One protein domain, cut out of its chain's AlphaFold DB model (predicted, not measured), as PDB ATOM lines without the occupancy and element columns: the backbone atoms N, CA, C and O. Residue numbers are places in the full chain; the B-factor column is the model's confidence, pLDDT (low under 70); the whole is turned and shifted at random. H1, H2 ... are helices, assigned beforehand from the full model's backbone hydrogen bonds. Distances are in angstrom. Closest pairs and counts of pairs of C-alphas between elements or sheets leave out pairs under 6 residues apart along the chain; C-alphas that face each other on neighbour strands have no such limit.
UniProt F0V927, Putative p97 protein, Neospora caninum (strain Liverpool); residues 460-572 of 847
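What this domain is: This is residues 460 to 572 of the 847 residues of the protein "Putative p97 protein" of Neospora caninum (strain Liverpool) (UniProt F0V927). Two pairs of helices, H1 with H3 and H5 with H7, each pair side by side and running opposite ways, are set next to each other with few C-alpha contacts between the pairs, and short helices fill in at the ends. H2 and H4 are at the end where H3 and H5 begin and H7 ends, while H6 and H8 are at the end where H7 begins; H7 is nearest to the mean of the C-alphas and H8 the farthest from it. The printed part has 113 residues with eight named helices, H1 to H8 in order along the chain, and no named strand, and its class is all helix. The whole is compact, with a radius of gyration of the C-alphas of 13.3 A, and rounded, spanning 35 by 31 by 24 A.

How they stand to each other: H1, residues 463 to 477, touches H3, residues 490 to 502, at a shallow tilt of 30 degrees, opposite ways, and their closest C-alphas, those of Ala 464 and Ala 502, are 4.6 A apart. H2, residues 482 to 488, touches H3 only at the corner by their link, and only just, with 3 pairs of C-alphas within 8 A; H3 touches H2 with residues 492 to 493 alone, and the closest C-alphas are those of Leu 486 and Gly 492, 5.4 A apart. H4, residues 511 to 516, is close to H3 but not clearly touching, about perpendicular at 81 degrees, with the closest C-alphas, of Trp 493 and Leu 511, 6.8 A apart. H5, residues 518 to 532, is also close to H3 but not clearly touching, at a shallow tilt of 27 degrees, the same way, and the closest C-alphas, of Leu 500 and Ala 525, are 7.6 A apart. H7, residues 544 to 556, is the hub and touches four helices. It touches H5 at 34 degrees, opposite ways, a shallow tilt only just short of steep, with the closest C-alphas those of Trp 526 and Leu 549, 5.5 A apart. With residues 544 to 548 it only just touches H1, with 3 pairs of C-alphas within 8 A; the closest are those of Val 468 and Leu 545, 6.2 A apart, and the tilt is steep at 47 degrees, the same way. With residues 552 to 556 it only just touches H2, also with 3 pairs, about perpendicular at 84 degrees; the closest C-alphas, of Leu 482 and Ser 552, are 6.6 A apart. H6, residues 537 to 541, touches H7 only at the corner, where the C-alphas of Leu 541 and Trp 547 come closest at 4.6 A. H8, residues 565 to 571, is close to H7 but not clearly touching, with the closest C-alphas, of Trp 547 and Phe 565, 6.3 A apart. H1 and H5 are apart, and H3 and H7 are only just apart, with their closest C-alphas at 8.4 A. In each of the eight helices every O i to N i+4 pair is within hydrogen-bond range.

Where its parts are: H1 begins at C-alpha 463 (-39.658, 0.600, -8.063) and is 21.5 A long from first to last C-alpha. H2 is 7 residues long and H3 measures 18.7 A. H4 has 6 residues, and H5 measures 21.5 A, ending at C-alpha 532 (-44.369, -16.705, -5.181). H6 has 5 residues and H7 measures 18.3 A. H8 has 7 residues and ends at C-alpha 571 (-18.608, -21.826, -4.901).

The domain as a whole: The two C-alphas farthest apart, those of Asp 510 and Gln 570, are 37.2 A apart. The printed part has no cut, and no link is long; those from H3 to H4 and from H7 to H8 are short, with 8 residues each, and the other five are tight. The mean pLDDT of the printed part is 79.7, and residues 534 to 536 and 569 to 572 are under 70.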
ATOM      1  N   PRO A 460     -44.444   1.727 -11.249       70.94
ATOM      2  CA  PRO A 460     -44.566   1.097  -9.927       70.94
ATOM      3  C   PRO A 460     -43.956  -0.309  -9.857       70.94
ATOM      4  O   PRO A 460     -43.346  -0.678  -8.861       70.94
ATOM      5  N   GLU A 461     -44.065  -1.068 -10.948       70.81
ATOM      6  CA  GLU A 461     -43.503  -2.415 -11.087       70.81
ATOM      7  C   GLU A 461     -41.966  -2.428 -11.059       70.81
ATOM      8  O   GLU A 461     -41.370  -3.426 -10.661       70.81
ATOM      9  N   GLN A 462     -41.320  -1.321 -11.452       76.62
ATOM     10  CA  GLN A 462     -39.861  -1.194 -11.491       76.62
ATOM     11  C   GLN A 462     -39.269  -0.588 -10.207       76.62
ATOM     12  O   GLN A 462     -38.073  -0.741  -9.951       76.62
ATOM     13  N   GLN A 463     -40.095   0.020  -9.345       74.81
ATOM     14  CA  GLN A 463     -39.658   0.600  -8.063       74.81
ATOM     15  C   GLN A 463     -39.054  -0.441  -7.111       74.81
ATOM     16  O   GLN A 463     -38.168  -0.116  -6.320       74.81
ATOM     17  N   ALA A 464     -39.471  -1.709  -7.217       73.31
ATOM     18  CA  ALA A 464     -38.850  -2.808  -6.481       73.31
ATOM     19  C   ALA A 464     -37.363  -2.960  -6.825       73.31
ATOM     20  O   ALA A 464     -36.548  -3.107  -5.919       73.31
ATOM     21  N   PHE A 465     -36.985  -2.853  -8.103       73.25
ATOM     22  CA  PHE A 465     -35.584  -2.939  -8.519       73.25
ATOM     23  C   PHE A 465     -34.767  -1.745  -8.026       73.25
ATOM     24  O   PHE A 465     -33.661  -1.938  -7.530       73.25
ATOM     25  N   VAL A 466     -35.329  -0.534  -8.083       77.69
ATOM     26  CA  VAL A 466     -34.678   0.682  -7.561       77.69
ATOM     27  C   VAL A 466     -34.406   0.553  -6.061       77.69
ATOM     28  O   VAL A 466     -33.295   0.810  -5.602       77.69
ATOM     29  N   ALA A 467     -35.400   0.101  -5.292       80.50
ATOM     30  CA  ALA A 467     -35.262  -0.086  -3.852       80.50
ATOM     31  C   ALA A 467     -34.266  -1.206  -3.498       80.50
ATOM     32  O   ALA A 467     -33.503  -1.078  -2.540       80.50
ATOM     33  N   VAL A 468     -34.239  -2.284  -4.289       80.69
ATOM     34  CA  VAL A 468     -33.272  -3.387  -4.169       80.69
ATOM     35  C   VAL A 468     -31.845  -2.926  -4.449       80.69
ATOM     36  O   VAL A 468     -30.940  -3.291  -3.702       80.69
ATOM     37  N   GLU A 469     -31.625  -2.116  -5.486       79.44
ATOM     38  CA  GLU A 469     -30.294  -1.586  -5.793       79.44
ATOM     39  C   GLU A 469     -29.821  -0.578  -4.746       79.44
ATOM     40  O   GLU A 469     -28.678  -0.674  -4.302       79.44
ATOM     41  N   ALA A 470     -30.693   0.323  -4.286       82.31
ATOM     42  CA  ALA A 470     -30.362   1.282  -3.233       82.31
ATOM     43  C   ALA A 470     -29.979   0.579  -1.918       82.31
ATOM     44  O   ALA A 470     -28.958   0.902  -1.309       82.31
ATOM     45  N   TRP A 471     -30.753  -0.434  -1.510       84.88
ATOM     46  CA  TRP A 471     -30.418  -1.266  -0.354       84.88
ATOM     47  C   TRP A 471     -29.135  -2.074  -0.575       84.88
ATOM     48  O   TRP A 471     -28.273  -2.109   0.300       84.88
ATOM     49  N   GLY A 472     -28.975  -2.700  -1.743       80.38
ATOM     50  CA  GLY A 472     -27.794  -3.490  -2.084       80.38
ATOM     51  C   GLY A 472     -26.502  -2.669  -2.051       80.38
ATOM     52  O   GLY A 472     -25.516  -3.118  -1.470       80.38
ATOM     53  N   ALA A 473     -26.519  -1.455  -2.610       82.00
ATOM     54  CA  ALA A 473     -25.387  -0.530  -2.594       82.00
ATOM     55  C   ALA A 473     -25.042  -0.077  -1.168       82.00
ATOM     56  O   ALA A 473     -23.882  -0.141  -0.758       82.00
ATOM     57  N   TRP A 474     -26.050   0.301  -0.374       86.12
ATOM     58  CA  TRP A 474     -25.844   0.645   1.035       86.12
ATOM     59  C   TRP A 474     -25.260  -0.536   1.825       86.12
ATOM     60  O   TRP A 474     -24.327  -0.365   2.610       86.12
ATOM     61  N   ARG A 475     -25.746  -1.755   1.567       82.38
ATOM     62  CA  ARG A 475     -25.303  -2.976   2.244       82.38
ATOM     63  C   ARG A 475     -23.868  -3.374   1.897       82.38
ATOM     64  O   ARG A 475     -23.189  -3.936   2.751       82.38
ATOM     65  N   GLN A 476     -23.406  -3.091   0.679       80.12
ATOM     66  CA  GLN A 476     -22.003  -3.285   0.296       80.12
ATOM     67  C   GLN A 476     -21.063  -2.356   1.074       80.12
ATOM     68  O   GLN A 476     -19.988  -2.784   1.478       80.12
ATOM     69  N   ALA A 477     -21.481  -1.114   1.331       80.88
ATOM     70  CA  ALA A 477     -20.700  -0.160   2.118       80.88
ATOM     71  C   ALA A 477     -20.695  -0.465   3.631       80.88
ATOM     72  O   ALA A 477     -19.811   0.001   4.344       80.88
ATOM     73  N   HIS A 478     -21.649  -1.269   4.115       82.44
ATOM     74  CA  HIS A 478     -21.816  -1.599   5.533       82.44
ATOM     75  C   HIS A 478     -21.840  -3.122   5.744       82.44
ATOM     76  O   HIS A 478     -22.920  -3.677   5.970       82.44
ATOM     77  N   PRO A 479     -20.696  -3.832   5.646       75.75
ATOM     78  CA  PRO A 479     -20.596  -5.271   5.912       75.75
ATOM     79  C   PRO A 479     -20.771  -5.587   7.412       75.75
ATOM     80  O   PRO A 479     -20.532  -4.741   8.264       75.75
ATOM     81  N   GLY A 480     -21.192  -6.809   7.759       73.25
ATOM     82  CA  GLY A 480     -21.470  -7.208   9.157       73.25
ATOM     83  C   GLY A 480     -22.813  -7.922   9.317       73.25
ATOM     84  O   GLY A 480     -23.484  -8.151   8.315       73.25
ATOM     85  N   GLN A 481     -23.224  -8.305  10.530       78.56
ATOM     86  CA  GLN A 481     -24.543  -8.926  10.725       78.56
ATOM     87  C   GLN A 481     -25.661  -7.905  10.495       78.56
ATOM     88  O   GLN A 481     -25.563  -6.767  10.947       78.56
ATOM     89  N   LEU A 482     -26.749  -8.326   9.835       81.25
ATOM     90  CA  LEU A 482     -27.857  -7.444   9.450       81.25
ATOM     91  C   LEU A 482     -28.408  -6.601  10.614       81.25
ATOM     92  O   LEU A 482     -28.712  -5.430  10.422       81.25
ATOM     93  N   LYS A 483     -28.547  -7.176  11.815       82.56
ATOM     94  CA  LYS A 483     -29.082  -6.448  12.977       82.56
ATOM     95  C   LYS A 483     -28.149  -5.328  13.421       82.56
ATOM     96  O   LYS A 483     -28.608  -4.211  13.629       82.56
ATOM     97  N   ASP A 484     -26.860  -5.633  13.502       82.06
ATOM     98  CA  ASP A 484     -25.839  -4.724  14.014       82.06
ATOM     99  C   ASP A 484     -25.672  -3.522  13.077       82.06
ATOM    100  O   ASP A 484     -25.645  -2.378  13.522       82.06
ATOM    101  N   VAL A 485     -25.655  -3.765  11.760       85.38
ATOM    102  CA  VAL A 485     -25.521  -2.687  10.766       85.38
ATOM    103  C   VAL A 485     -26.777  -1.816  10.674       85.38
ATOM    104  O   VAL A 485     -26.665  -0.611  10.475       85.38
ATOM    105  N   LEU A 486     -27.970  -2.392  10.868       85.75
ATOM    106  CA  LEU A 486     -29.224  -1.631  10.906       85.75
ATOM    107  C   LEU A 486     -29.384  -0.809  12.194       85.75
ATOM    108  O   LEU A 486     -30.034   0.231  12.169       85.75
ATOM    109  N   GLN A 487     -28.814  -1.267  13.313       83.25
ATOM    110  CA  GLN A 487     -28.772  -0.509  14.568       83.25
ATOM    111  C   GLN A 487     -27.753   0.634  14.528       83.25
ATOM    112  O   GLN A 487     -27.978   1.664  15.162       83.25
ATOM    113  N   ALA A 488     -26.649   0.454  13.800       81.56
ATOM    114  CA  ALA A 488     -25.578   1.440  13.700       81.56
ATOM    115  C   ALA A 488     -25.921   2.630  12.785       81.56
ATOM    116  O   ALA A 488     -25.448   3.737  13.038       81.56
ATOM    117  N   ASP A 489     -26.747   2.430  11.751       82.06
ATOM    118  CA  ASP A 489     -27.174   3.491  10.833       82.06
ATOM    119  C   ASP A 489     -28.668   3.366  10.478       82.06
ATOM    120  O   ASP A 489     -29.107   2.468   9.752       82.06
ATOM    121  N   GLY A 490     -29.456   4.329  10.968       76.25
ATOM    122  CA  GLY A 490     -30.904   4.395  10.773       76.25
ATOM    123  C   GLY A 490     -31.343   4.565   9.313       76.25
ATOM    124  O   GLY A 490     -32.468   4.184   8.976       76.25
ATOM    125  N   ASN A 491     -30.473   5.050   8.418       84.75
ATOM    126  CA  ASN A 491     -30.773   5.089   6.983       84.75
ATOM    127  C   ASN A 491     -30.872   3.681   6.386       84.75
ATOM    128  O   ASN A 491     -31.700   3.443   5.500       84.75
ATOM    129  N   GLY A 492     -30.104   2.724   6.915       84.88
ATOM    130  CA  GLY A 492     -30.190   1.320   6.526       84.88
ATOM    131  C   GLY A 492     -31.590   0.749   6.742       84.88
ATOM    132  O   GLY A 492     -32.135   0.078   5.864       84.88
ATOM    133  N   TRP A 493     -32.227   1.075   7.869       88.31
ATOM    134  CA  TRP A 493     -33.584   0.608   8.165       88.31
ATOM    135  C   TRP A 493     -34.610   1.127   7.156       88.31
ATOM    136  O   TRP A 493     -35.454   0.366   6.674       88.31
ATOM    137  N   ILE A 494     -34.508   2.403   6.778       88.62
ATOM    138  CA  ILE A 494     -35.396   3.021   5.788       88.62
ATOM    139  C   ILE A 494     -35.263   2.305   4.440       88.62
ATOM    140  O   ILE A 494     -36.277   1.933   3.839       88.62
ATOM    141  N   LEU A 495     -34.031   2.057   3.988       88.19
ATOM    142  CA  LEU A 495     -33.749   1.391   2.713       88.19
ATOM    143  C   LEU A 495     -34.217  -0.070   2.713       88.19
ATOM    144  O   LEU A 495     -34.898  -0.496   1.778       88.19
ATOM    145  N   TYR A 496     -33.949  -0.814   3.789       86.50
ATOM    146  CA  TYR A 496     -34.394  -2.201   3.949       86.50
ATOM    147  C   TYR A 496     -35.921  -2.320   3.922       86.50
ATOM    148  O   TYR A 496     -36.489  -3.139   3.196       86.50
ATOM    149  N   ARG A 497     -36.609  -1.455   4.674       89.00
ATOM    150  CA  ARG A 497     -38.074  -1.411   4.735       89.00
ATOM    151  C   ARG A 497     -38.685  -1.032   3.388       89.00
ATOM    152  O   ARG A 497     -39.677  -1.630   2.977       89.00
ATOM    153  N   THR A 498     -38.087  -0.068   2.693       86.50
ATOM    154  CA  THR A 498     -38.533   0.373   1.362       86.50
ATOM    155  C   THR A 498     -38.413  -0.755   0.341       86.50
ATOM    156  O   THR A 498     -39.364  -1.011  -0.393       86.50
ATOM    157  N   MET A 499     -37.302  -1.498   0.362       87.94
ATOM    158  CA  MET A 499     -37.110  -2.684  -0.473       87.94
ATOM    159  C   MET A 499     -38.183  -3.752  -0.213       87.94
ATOM    160  O   MET A 499     -38.802  -4.246  -1.155       87.94
ATOM    161  N   LEU A 500     -38.439  -4.098   1.055       85.25
ATOM    162  CA  LEU A 500     -39.440  -5.114   1.404       85.25
ATOM    163  C   LEU A 500     -40.859  -4.695   0.994       85.25
ATOM    164  O   LEU A 500     -41.590  -5.492   0.403       85.25
ATOM    165  N   ARG A 501     -41.233  -3.431   1.225       84.81
ATOM    166  CA  ARG A 501     -42.548  -2.900   0.832       84.81
ATOM    167  C   ARG A 501     -42.731  -2.853  -0.677       84.81
ATOM    168  O   ARG A 501     -43.794  -3.237  -1.159       84.81
ATOM    169  N   ALA A 502     -41.703  -2.458  -1.424       77.25
ATOM    170  CA  ALA A 502     -41.746  -2.452  -2.884       77.25
ATOM    171  C   ALA A 502     -41.919  -3.869  -3.472       77.25
ATOM    172  O   ALA A 502     -42.490  -4.028  -4.546       77.25
ATOM    173  N   ALA A 503     -41.513  -4.911  -2.737       71.50
ATOM    174  CA  ALA A 503     -41.766  -6.315  -3.069       71.50
ATOM    175  C   ALA A 503     -43.131  -6.857  -2.574       71.50
ATOM    176  O   ALA A 503     -43.430  -8.052  -2.726       71.50
ATOM    177  N   GLY A 504     -43.960  -6.007  -1.959       75.06
ATOM    178  CA  GLY A 504     -45.242  -6.382  -1.362       75.06
ATOM    179  C   GLY A 504     -45.100  -7.252  -0.108       75.06
ATOM    180  O   GLY A 504     -45.905  -8.164   0.089       75.06
ATOM    181  N   ILE A 505     -44.047  -7.035   0.686       78.94
ATOM    182  CA  ILE A 505     -43.806  -7.695   1.976       78.94
ATOM    183  C   ILE A 505     -44.042  -6.673   3.091       78.94
ATOM    184  O   ILE A 505     -43.374  -5.639   3.158       78.94
ATOM    185  N   GLU A 506     -44.985  -6.972   3.982       80.25
ATOM    186  CA  GLU A 506     -45.290  -6.120   5.130       80.25
ATOM    187  C   GLU A 506     -44.282  -6.332   6.266       80.25
ATOM    188  O   GLU A 506     -43.980  -7.460   6.661       80.25
ATOM    189  N   VAL A 507     -43.770  -5.224   6.800       83.12
ATOM    190  CA  VAL A 507     -42.884  -5.175   7.968       83.12
ATOM    191  C   VAL A 507     -43.230  -3.959   8.838       83.12
ATOM    192  O   VAL A 507     -43.739  -2.967   8.295       83.12
ATOM    193  N   PRO A 508     -42.951  -4.016  10.159       85.69
ATOM    194  CA  PRO A 508     -43.173  -2.897  11.075       85.69
ATOM    195  C   PRO A 508     -42.532  -1.596  10.583       85.69
ATOM    196  O   PRO A 508     -41.532  -1.619   9.868       85.69
ATOM    197  N   ASP A 509     -43.102  -0.452  10.965       83.06
ATOM    198  CA  ASP A 509     -42.516   0.853  10.649       83.06
ATOM    199  C   ASP A 509     -41.279   1.161  11.499       83.06
ATOM    200  O   ASP A 509     -40.322   1.753  10.992       83.06
ATOM    201  N   ASP A 510     -41.294   0.735  12.758       86.44
ATOM    202  CA  ASP A 510     -40.271   1.026  13.756       86.44
ATOM    203  C   ASP A 510     -39.183  -0.063  13.826       86.44
ATOM    204  O   ASP A 510     -39.473  -1.265  13.803       86.44
ATOM    205  N   LEU A 511     -37.922   0.369  13.941       85.31
ATOM    206  CA  LEU A 511     -36.765  -0.524  14.015       85.31
ATOM    207  C   LEU A 511     -36.749  -1.309  15.332       85.31
ATOM    208  O   LEU A 511     -36.402  -2.491  15.321       85.31
ATOM    209  N   ALA A 512     -37.148  -0.704  16.458       84.69
ATOM    210  CA  ALA A 512     -37.148  -1.392  17.751       84.69
ATOM    211  C   ALA A 512     -38.186  -2.527  17.779       84.69
ATOM    212  O   ALA A 512     -37.870  -3.638  18.213       84.69
ATOM    213  N   ALA A 513     -39.375  -2.292  17.218       85.06
ATOM    214  CA  ALA A 513     -40.391  -3.326  17.013       85.06
ATOM    215  C   ALA A 513     -39.910  -4.460  16.087       85.06
ATOM    216  O   ALA A 513     -40.179  -5.635  16.340       85.06
ATOM    217  N   TRP A 514     -39.165  -4.138  15.023       88.00
ATOM    218  CA  TRP A 514     -38.594  -5.161  14.145       88.00
ATOM    219  C   TRP A 514     -37.487  -5.971  14.828       88.00
ATOM    220  O   TRP A 514     -37.430  -7.187  14.651       88.00
ATOM    221  N   LEU A 515     -36.623  -5.342  15.628       85.75
ATOM    222  CA  LEU A 515     -35.497  -6.007  16.290       85.75
ATOM    223  C   LEU A 515     -35.942  -7.118  17.249       85.75
ATOM    224  O   LEU A 515     -35.313  -8.182  17.236       85.75
ATOM    225  N   GLN A 516     -37.041  -6.905  17.989       84.56
ATOM    226  CA  GLN A 516     -37.625  -7.883  18.922       84.56
ATOM    227  C   GLN A 516     -37.920  -9.236  18.251       84.56
ATOM    228  O   GLN A 516     -37.619 -10.280  18.821       84.56
ATOM    229  N   ASP A 517     -38.413  -9.214  17.007       83.06
ATOM    230  CA  ASP A 517     -38.860 -10.396  16.251       83.06
ATOM    231  C   ASP A 517     -38.142 -10.555  14.894       83.06
ATOM    232  O   ASP A 517     -38.610 -11.225  13.968       83.06
ATOM    233  N   SER A 518     -36.965  -9.955  14.750       82.62
ATOM    234  CA  SER A 518     -36.231  -9.834  13.478       82.62
ATOM    235  C   SER A 518     -36.021 -11.171  12.753       82.62
ATOM    236  O   SER A 518     -36.210 -11.261  11.540       82.62
ATOM    237  N   GLY A 519     -35.720 -12.252  13.483       80.94
ATOM    238  CA  GLY A 519     -35.572 -13.595  12.904       80.94
ATOM    239  C   GLY A 519     -36.869 -14.167  12.310       80.94
ATOM    240  O   GLY A 519     -36.823 -14.910  11.330       80.94
ATOM    241  N   LYS A 520     -38.033 -13.802  12.864       83.69
ATOM    242  CA  LYS A 520     -39.354 -14.177  12.341       83.69
ATOM    243  C   LYS A 520     -39.660 -13.397  11.063       83.69
ATOM    244  O   LYS A 520     -40.019 -14.011  10.061       83.69
ATOM    245  N   TYR A 521     -39.455 -12.079  11.065       83.88
ATOM    246  CA  TYR A 521     -39.717 -11.230   9.895       83.88
ATOM    247  C   TYR A 521     -38.819 -11.569   8.701       83.88
ATOM    248  O   TYR A 521     -39.311 -11.669   7.580       83.88
ATOM    249  N   VAL A 522     -37.527 -11.826   8.931       85.94
ATOM    250  CA  VAL A 522     -36.587 -12.237   7.871       85.94
ATOM    251  C   VAL A 522     -37.001 -13.578   7.245       85.94
ATOM    252  O   VAL A 522     -37.016 -13.713   6.021       85.94
ATOM    253  N   LYS A 523     -37.411 -14.558   8.064       84.81
ATOM    254  CA  LYS A 523     -37.913 -15.853   7.571       84.81
ATOM    255  C   LYS A 523     -39.221 -15.713   6.796       84.81
ATOM    256  O   LYS A 523     -39.346 -16.317   5.735       84.81
ATOM    257  N   LEU A 524     -40.166 -14.910   7.290       84.44
ATOM    258  CA  LEU A 524     -41.442 -14.651   6.615       84.44
ATOM    259  C   LEU A 524     -41.247 -13.943   5.268       84.44
ATOM    260  O   LEU A 524     -41.884 -14.325   4.288       84.44
ATOM    261  N   ALA A 525     -40.336 -12.970   5.192       83.88
ATOM    262  CA  ALA A 525     -40.005 -12.272   3.951       83.88
ATOM    263  C   ALA A 525     -39.434 -13.234   2.894       83.88
ATOM    264  O   ALA A 525     -39.911 -13.270   1.756       83.88
ATOM    265  N   TRP A 526     -38.474 -14.080   3.284       87.50
ATOM    266  CA  TRP A 526     -37.940 -15.125   2.407       87.50
ATOM    267  C   TRP A 526     -39.003 -16.147   1.994       87.50
ATOM    268  O   TRP A 526     -39.071 -16.526   0.825       87.50
ATOM    269  N   GLN A 527     -39.853 -16.585   2.923       84.31
ATOM    270  CA  GLN A 527     -40.894 -17.571   2.643       84.31
ATOM    271  C   GLN A 527     -41.957 -17.020   1.681       84.31
ATOM    272  O   GLN A 527     -42.263 -17.670   0.686       84.31
ATOM    273  N   SER A 528     -42.423 -15.788   1.896       82.88
ATOM    274  CA  SER A 528     -43.344 -15.089   0.990       82.88
ATOM    275  C   SER A 528     -42.766 -14.963  -0.427       82.88
ATOM    276  O   SER A 528     -43.443 -15.254  -1.418       82.88
ATOM    277  N   TRP A 529     -41.478 -14.616  -0.543       82.31
ATOM    278  CA  TRP A 529     -40.779 -14.591  -1.830       82.31
ATOM    279  C   TRP A 529     -40.697 -15.979  -2.478       82.31
ATOM    280  O   TRP A 529     -40.971 -16.142  -3.673       82.31
ATOM    281  N   ARG A 530     -40.346 -16.994  -1.683       80.56
ATOM    282  CA  ARG A 530     -40.164 -18.378  -2.126       80.56
ATOM    283  C   ARG A 530     -41.461 -19.026  -2.602       80.56
ATOM    284  O   ARG A 530     -41.426 -19.787  -3.572       80.56
ATOM    285  N   ASP A 531     -42.580 -18.713  -1.958       79.50
ATOM    286  CA  ASP A 531     -43.902 -19.233  -2.305       79.50
ATOM    287  C   ASP A 531     -44.406 -18.652  -3.632       79.50
ATOM    288  O   ASP A 531     -44.974 -19.382  -4.455       79.50
ATOM    289  N   LYS A 532     -44.115 -17.367  -3.890       77.00
ATOM    290  CA  LYS A 532     -44.369 -16.705  -5.181       77.00
ATOM    291  C   LYS A 532     -43.464 -17.256  -6.296       77.00
ATOM    292  O   LYS A 532     -43.921 -17.452  -7.422       77.00
ATOM    293  N   HIS A 533     -42.208 -17.590  -5.985       73.38
ATOM    294  CA  HIS A 533     -41.206 -18.034  -6.962       73.38
ATOM    295  C   HIS A 533     -40.903 -19.536  -6.849       73.38
ATOM    296  O   HIS A 533     -39.928 -19.981  -6.232       73.38
ATOM    297  N   ARG A 534     -41.738 -20.353  -7.508       62.66
ATOM    298  CA  ARG A 534     -41.563 -21.814  -7.578       62.66
ATOM    299  C   ARG A 534     -40.424 -22.203  -8.527       62.66
ATOM    300  O   ARG A 534     -40.347 -21.736  -9.659       62.66
ATOM    301  N   GLY A 535     -39.562 -23.126  -8.096       60.62
ATOM    302  CA  GLY A 535     -38.455 -23.636  -8.916       60.62
ATOM    303  C   GLY A 535     -37.187 -23.976  -8.125       60.62
ATOM    304  O   GLY A 535     -37.199 -23.887  -6.894       60.62
ATOM    305  N   PRO A 536     -36.101 -24.393  -8.806       68.94
ATOM    306  CA  PRO A 536     -34.809 -24.684  -8.182       68.94
ATOM    307  C   PRO A 536     -34.222 -23.457  -7.475       68.94
ATOM    308  O   PRO A 536     -34.283 -22.357  -8.021       68.94
ATOM    309  N   LEU A 537     -33.594 -23.657  -6.311       71.81
ATOM    310  CA  LEU A 537     -33.076 -22.572  -5.465       71.81
ATOM    311  C   LEU A 537     -32.140 -21.618  -6.227       71.81
ATOM    312  O   LEU A 537     -32.351 -20.418  -6.182       71.81
ATOM    313  N   ARG A 538     -31.196 -22.136  -7.025       70.69
ATOM    314  CA  ARG A 538     -30.267 -21.311  -7.828       70.69
ATOM    315  C   ARG A 538     -30.978 -20.337  -8.777       70.69
ATOM    316  O   ARG A 538     -30.486 -19.243  -8.986       70.69
ATOM    317  N   ARG A 539     -32.139 -20.713  -9.333       70.88
ATOM    318  CA  ARG A 539     -32.931 -19.835 -10.215       70.88
ATOM    319  C   ARG A 539     -33.668 -18.753  -9.427       70.88
ATOM    320  O   ARG A 539     -33.829 -17.656  -9.931       70.88
ATOM    321  N   VAL A 540     -34.119 -19.081  -8.220       74.88
ATOM    322  CA  VAL A 540     -34.782 -18.128  -7.317       74.88
ATOM    323  C   VAL A 540     -33.776 -17.130  -6.742       74.88
ATOM    324  O   VAL A 540     -34.115 -15.971  -6.562       74.88
ATOM    325  N   LEU A 541     -32.544 -17.579  -6.483       80.19
ATOM    326  CA  LEU A 541     -31.451 -16.750  -5.969       80.19
ATOM    327  C   LEU A 541     -30.713 -15.955  -7.051       80.19
ATOM    328  O   LEU A 541     -29.978 -15.045  -6.707       80.19
ATOM    329  N   ALA A 542     -30.908 -16.274  -8.333       73.56
ATOM    330  CA  ALA A 542     -30.403 -15.450  -9.434       73.56
ATOM    331  C   ALA A 542     -31.123 -14.092  -9.526       73.56
ATOM    332  O   ALA A 542     -30.643 -13.188 -10.202       73.56
ATOM    333  N   ASP A 543     -32.280 -13.960  -8.873       77.62
ATOM    334  CA  ASP A 543     -32.939 -12.676  -8.687       77.62
ATOM    335  C   ASP A 543     -32.228 -11.883  -7.568       77.62
ATOM    336  O   ASP A 543     -32.054 -12.433  -6.475       77.62
ATOM    337  N   PRO A 544     -31.844 -10.611  -7.794       77.12
ATOM    338  CA  PRO A 544     -31.156  -9.793  -6.795       77.12
ATOM    339  C   PRO A 544     -31.891  -9.687  -5.451       77.12
ATOM    340  O   PRO A 544     -31.256  -9.777  -4.398       77.12
ATOM    341  N   LEU A 545     -33.222  -9.561  -5.457       80.50
ATOM    342  CA  LEU A 545     -34.021  -9.528  -4.231       80.50
ATOM    343  C   LEU A 545     -34.038 -10.902  -3.557       80.50
ATOM    344  O   LEU A 545     -33.883 -11.004  -2.340       80.50
ATOM    345  N   GLY A 546     -34.170 -11.970  -4.348       83.00
ATOM    346  CA  GLY A 546     -34.082 -13.344  -3.857       83.00
ATOM    347  C   GLY A 546     -32.749 -13.638  -3.163       83.00
ATOM    348  O   GLY A 546     -32.743 -14.231  -2.081       83.00
ATOM    349  N   TRP A 547     -31.635 -13.189  -3.746       85.12
ATOM    350  CA  TRP A 547     -30.301 -13.285  -3.151       85.12
ATOM    351  C   TRP A 547     -30.205 -12.531  -1.823       85.12
ATOM    352  O   TRP A 547     -29.790 -13.111  -0.820       85.12
ATOM    353  N   LEU A 548     -30.637 -11.267  -1.793       82.50
ATOM    354  CA  LEU A 548     -30.566 -10.422  -0.598       82.50
ATOM    355  C   LEU A 548     -31.425 -10.968   0.550       82.50
ATOM    356  O   LEU A 548     -30.958 -11.021   1.684       82.50
ATOM    357  N   LEU A 549     -32.643 -11.444   0.268       85.31
ATOM    358  CA  LEU A 549     -33.509 -12.073   1.273       85.31
ATOM    359  C   LEU A 549     -32.894 -13.360   1.834       85.31
ATOM    360  O   LEU A 549     -32.929 -13.592   3.043       85.31
ATOM    361  N   TYR A 550     -32.317 -14.196   0.969       86.50
ATOM    362  CA  TYR A 550     -31.651 -15.424   1.392       86.50
ATOM    363  C   TYR A 550     -30.404 -15.139   2.229       86.50
ATOM    364  O   TYR A 550     -30.216 -15.762   3.274       86.50
ATOM    365  N   LYS A 551     -29.596 -14.155   1.821       85.94
ATOM    366  CA  LYS A 551     -28.439 -13.671   2.577       85.94
ATOM    367  C   LYS A 551     -28.853 -13.202   3.975       85.94
ATOM    368  O   LYS A 551     -28.293 -13.687   4.953       85.94
ATOM    369  N   SER A 552     -29.913 -12.397   4.086       83.19
ATOM    370  CA  SER A 552     -30.479 -11.977   5.376       83.19
ATOM    371  C   SER A 552     -30.906 -13.158   6.256       83.19
ATOM    372  O   SER A 552     -30.671 -13.140   7.465       83.19
ATOM    373  N   VAL A 553     -31.508 -14.210   5.682       86.25
ATOM    374  CA  VAL A 553     -31.880 -15.430   6.428       86.25
ATOM    375  C   VAL A 553     -30.649 -16.149   6.967       86.25
ATOM    376  O   VAL A 553     -30.638 -16.533   8.138       86.25
ATOM    377  N   VAL A 554     -29.619 -16.329   6.142       82.69
ATOM    378  CA  VAL A 554     -28.387 -17.026   6.537       82.69
ATOM    379  C   VAL A 554     -27.653 -16.240   7.626       82.69
ATOM    380  O   VAL A 554     -27.326 -16.808   8.671       82.69
ATOM    381  N   GLU A 555     -27.529 -14.924   7.466       79.38
ATOM    382  CA  GLU A 555     -26.938 -14.035   8.473       79.38
ATOM    383  C   GLU A 555     -27.740 -14.037   9.784       79.38
ATOM    384  O   GLU A 555     -27.155 -14.083  10.863       79.38
ATOM    385  N   SER A 556     -29.079 -14.094   9.723       78.31
ATOM    386  CA  SER A 556     -29.928 -14.185  10.925       78.31
ATOM    387  C   SER A 556     -29.727 -15.474  11.732       78.31
ATOM    388  O   SER A 556     -30.112 -15.534  12.900       78.31
ATOM    389  N   SER A 557     -29.137 -16.504  11.116       75.44
ATOM    390  CA  SER A 557     -28.783 -17.769  11.766       75.44
ATOM    391  C   SER A 557     -27.347 -17.811  12.302       75.44
ATOM    392  O   SER A 557     -26.945 -18.826  12.864       75.44
ATOM    393  N   GLY A 558     -26.580 -16.723  12.149       70.00
ATOM    394  CA  GLY A 558     -25.183 -16.628  12.586       70.00
ATOM    395  C   GLY A 558     -24.170 -17.261  11.625       70.00
ATOM    396  O   GLY A 558     -22.998 -17.380  11.969       70.00
ATOM    397  N   ALA A 559     -24.599 -17.676  10.429       73.31
ATOM    398  CA  ALA A 559     -23.728 -18.249   9.408       73.31
ATOM    399  C   ALA A 559     -23.241 -17.171   8.424       73.31
ATOM    400  O   ALA A 559     -23.986 -16.253   8.076       73.31
ATOM    401  N   SER A 560     -21.999 -17.299   7.950       71.94
ATOM    402  CA  SER A 560     -21.459 -16.463   6.877       71.94
ATOM    403  C   SER A 560     -21.826 -17.025   5.501       71.94
ATOM    404  O   SER A 560     -21.970 -18.235   5.308       71.94
ATOM    405  N   ILE A 561     -21.994 -16.129   4.534       77.38
ATOM    406  CA  ILE A 561     -22.266 -16.440   3.130       77.38
ATOM    407  C   ILE A 561     -21.461 -15.479   2.256       77.38
ATOM    408  O   ILE A 561     -21.095 -14.391   2.701       77.38
ATOM    409  N   GLU A 562     -21.151 -15.896   1.032       79.75
ATOM    410  CA  GLU A 562     -20.422 -15.100   0.049       79.75
ATOM    411  C   GLU A 562     -21.114 -13.748  -0.217       79.75
ATOM    412  O   GLU A 562     -22.316 -13.576   0.003       79.75
ATOM    413  N   GLU A 563     -20.361 -12.749  -0.683       71.81
ATOM    414  CA  GLU A 563     -20.901 -11.394  -0.844       71.81
ATOM    415  C   GLU A 563     -21.925 -11.285  -1.978       71.81
ATOM    416  O   GLU A 563     -22.946 -10.604  -1.818       71.81
ATOM    417  N   THR A 564     -21.679 -11.991  -3.084       76.12
ATOM    418  CA  THR A 564     -22.474 -11.947  -4.316       76.12
ATOM    419  C   THR A 564     -23.073 -13.306  -4.664       76.12
ATOM    420  O   THR A 564     -22.531 -14.362  -4.313       76.12
ATOM    421  N   PHE A 565     -24.191 -13.279  -5.396       75.06
ATOM    422  CA  PHE A 565     -24.821 -14.492  -5.909       75.06
ATOM    423  C   PHE A 565     -23.865 -15.251  -6.828       75.06
ATOM    424  O   PHE A 565     -23.838 -16.473  -6.786       75.06
ATOM    425  N   GLU A 566     -23.068 -14.557  -7.638       75.62
ATOM    426  CA  GLU A 566     -22.123 -15.158  -8.573       75.62
ATOM    427  C   GLU A 566     -21.024 -15.913  -7.828       75.62
ATOM    428  O   GLU A 566     -20.747 -17.061  -8.176       75.62
ATOM    429  N   ALA A 567     -20.460 -15.327  -6.765       74.31
ATOM    430  CA  ALA A 567     -19.461 -15.984  -5.927       74.31
ATOM    431  C   ALA A 567     -20.044 -17.223  -5.233       74.31
ATOM    432  O   ALA A 567     -19.435 -18.291  -5.264       74.31
ATOM    433  N   TRP A 568     -21.265 -17.125  -4.699       80.12
ATOM    434  CA  TRP A 568     -21.989 -18.273  -4.146       80.12
ATOM    435  C   TRP A 568     -22.310 -19.329  -5.213       80.12
ATOM    436  O   TRP A 568     -22.115 -20.525  -5.023       80.12
ATOM    437  N   ALA A 569     -22.774 -18.922  -6.389       65.56
ATOM    438  CA  ALA A 569     -23.136 -19.825  -7.471       65.56
ATOM    439  C   ALA A 569     -21.905 -20.543  -8.046       65.56
ATOM    440  O   ALA A 569     -22.020 -21.698  -8.461       65.56
ATOM    441  N   GLN A 570     -20.747 -19.879  -8.057       64.38
ATOM    442  CA  GLN A 570     -19.454 -20.452  -8.425       64.38
ATOM    443  C   GLN A 570     -18.906 -21.364  -7.320       64.38
ATOM    444  O   GLN A 570     -18.452 -22.464  -7.634       64.38
ATOM    445  N   SER A 571     -19.032 -20.990  -6.039       65.12
ATOM    446  CA  SER A 571     -18.608 -21.826  -4.901       65.12
ATOM    447  C   SER A 571     -19.406 -23.131  -4.799       65.12
ATOM    448  O   SER A 571     -18.899 -24.149  -4.327       65.12
ATOM    449  N   LYS A 572     -20.650 -23.145  -5.301       60.50
ATOM    450  CA  LYS A 572     -21.482 -24.357  -5.423       60.50
ATOM    451  C   LYS A 572     -21.263 -25.151  -6.726       60.50
ATOM    452  O   LYS A 572     -21.884 -26.209  -6.884       60.50
TER     453      LYS A 572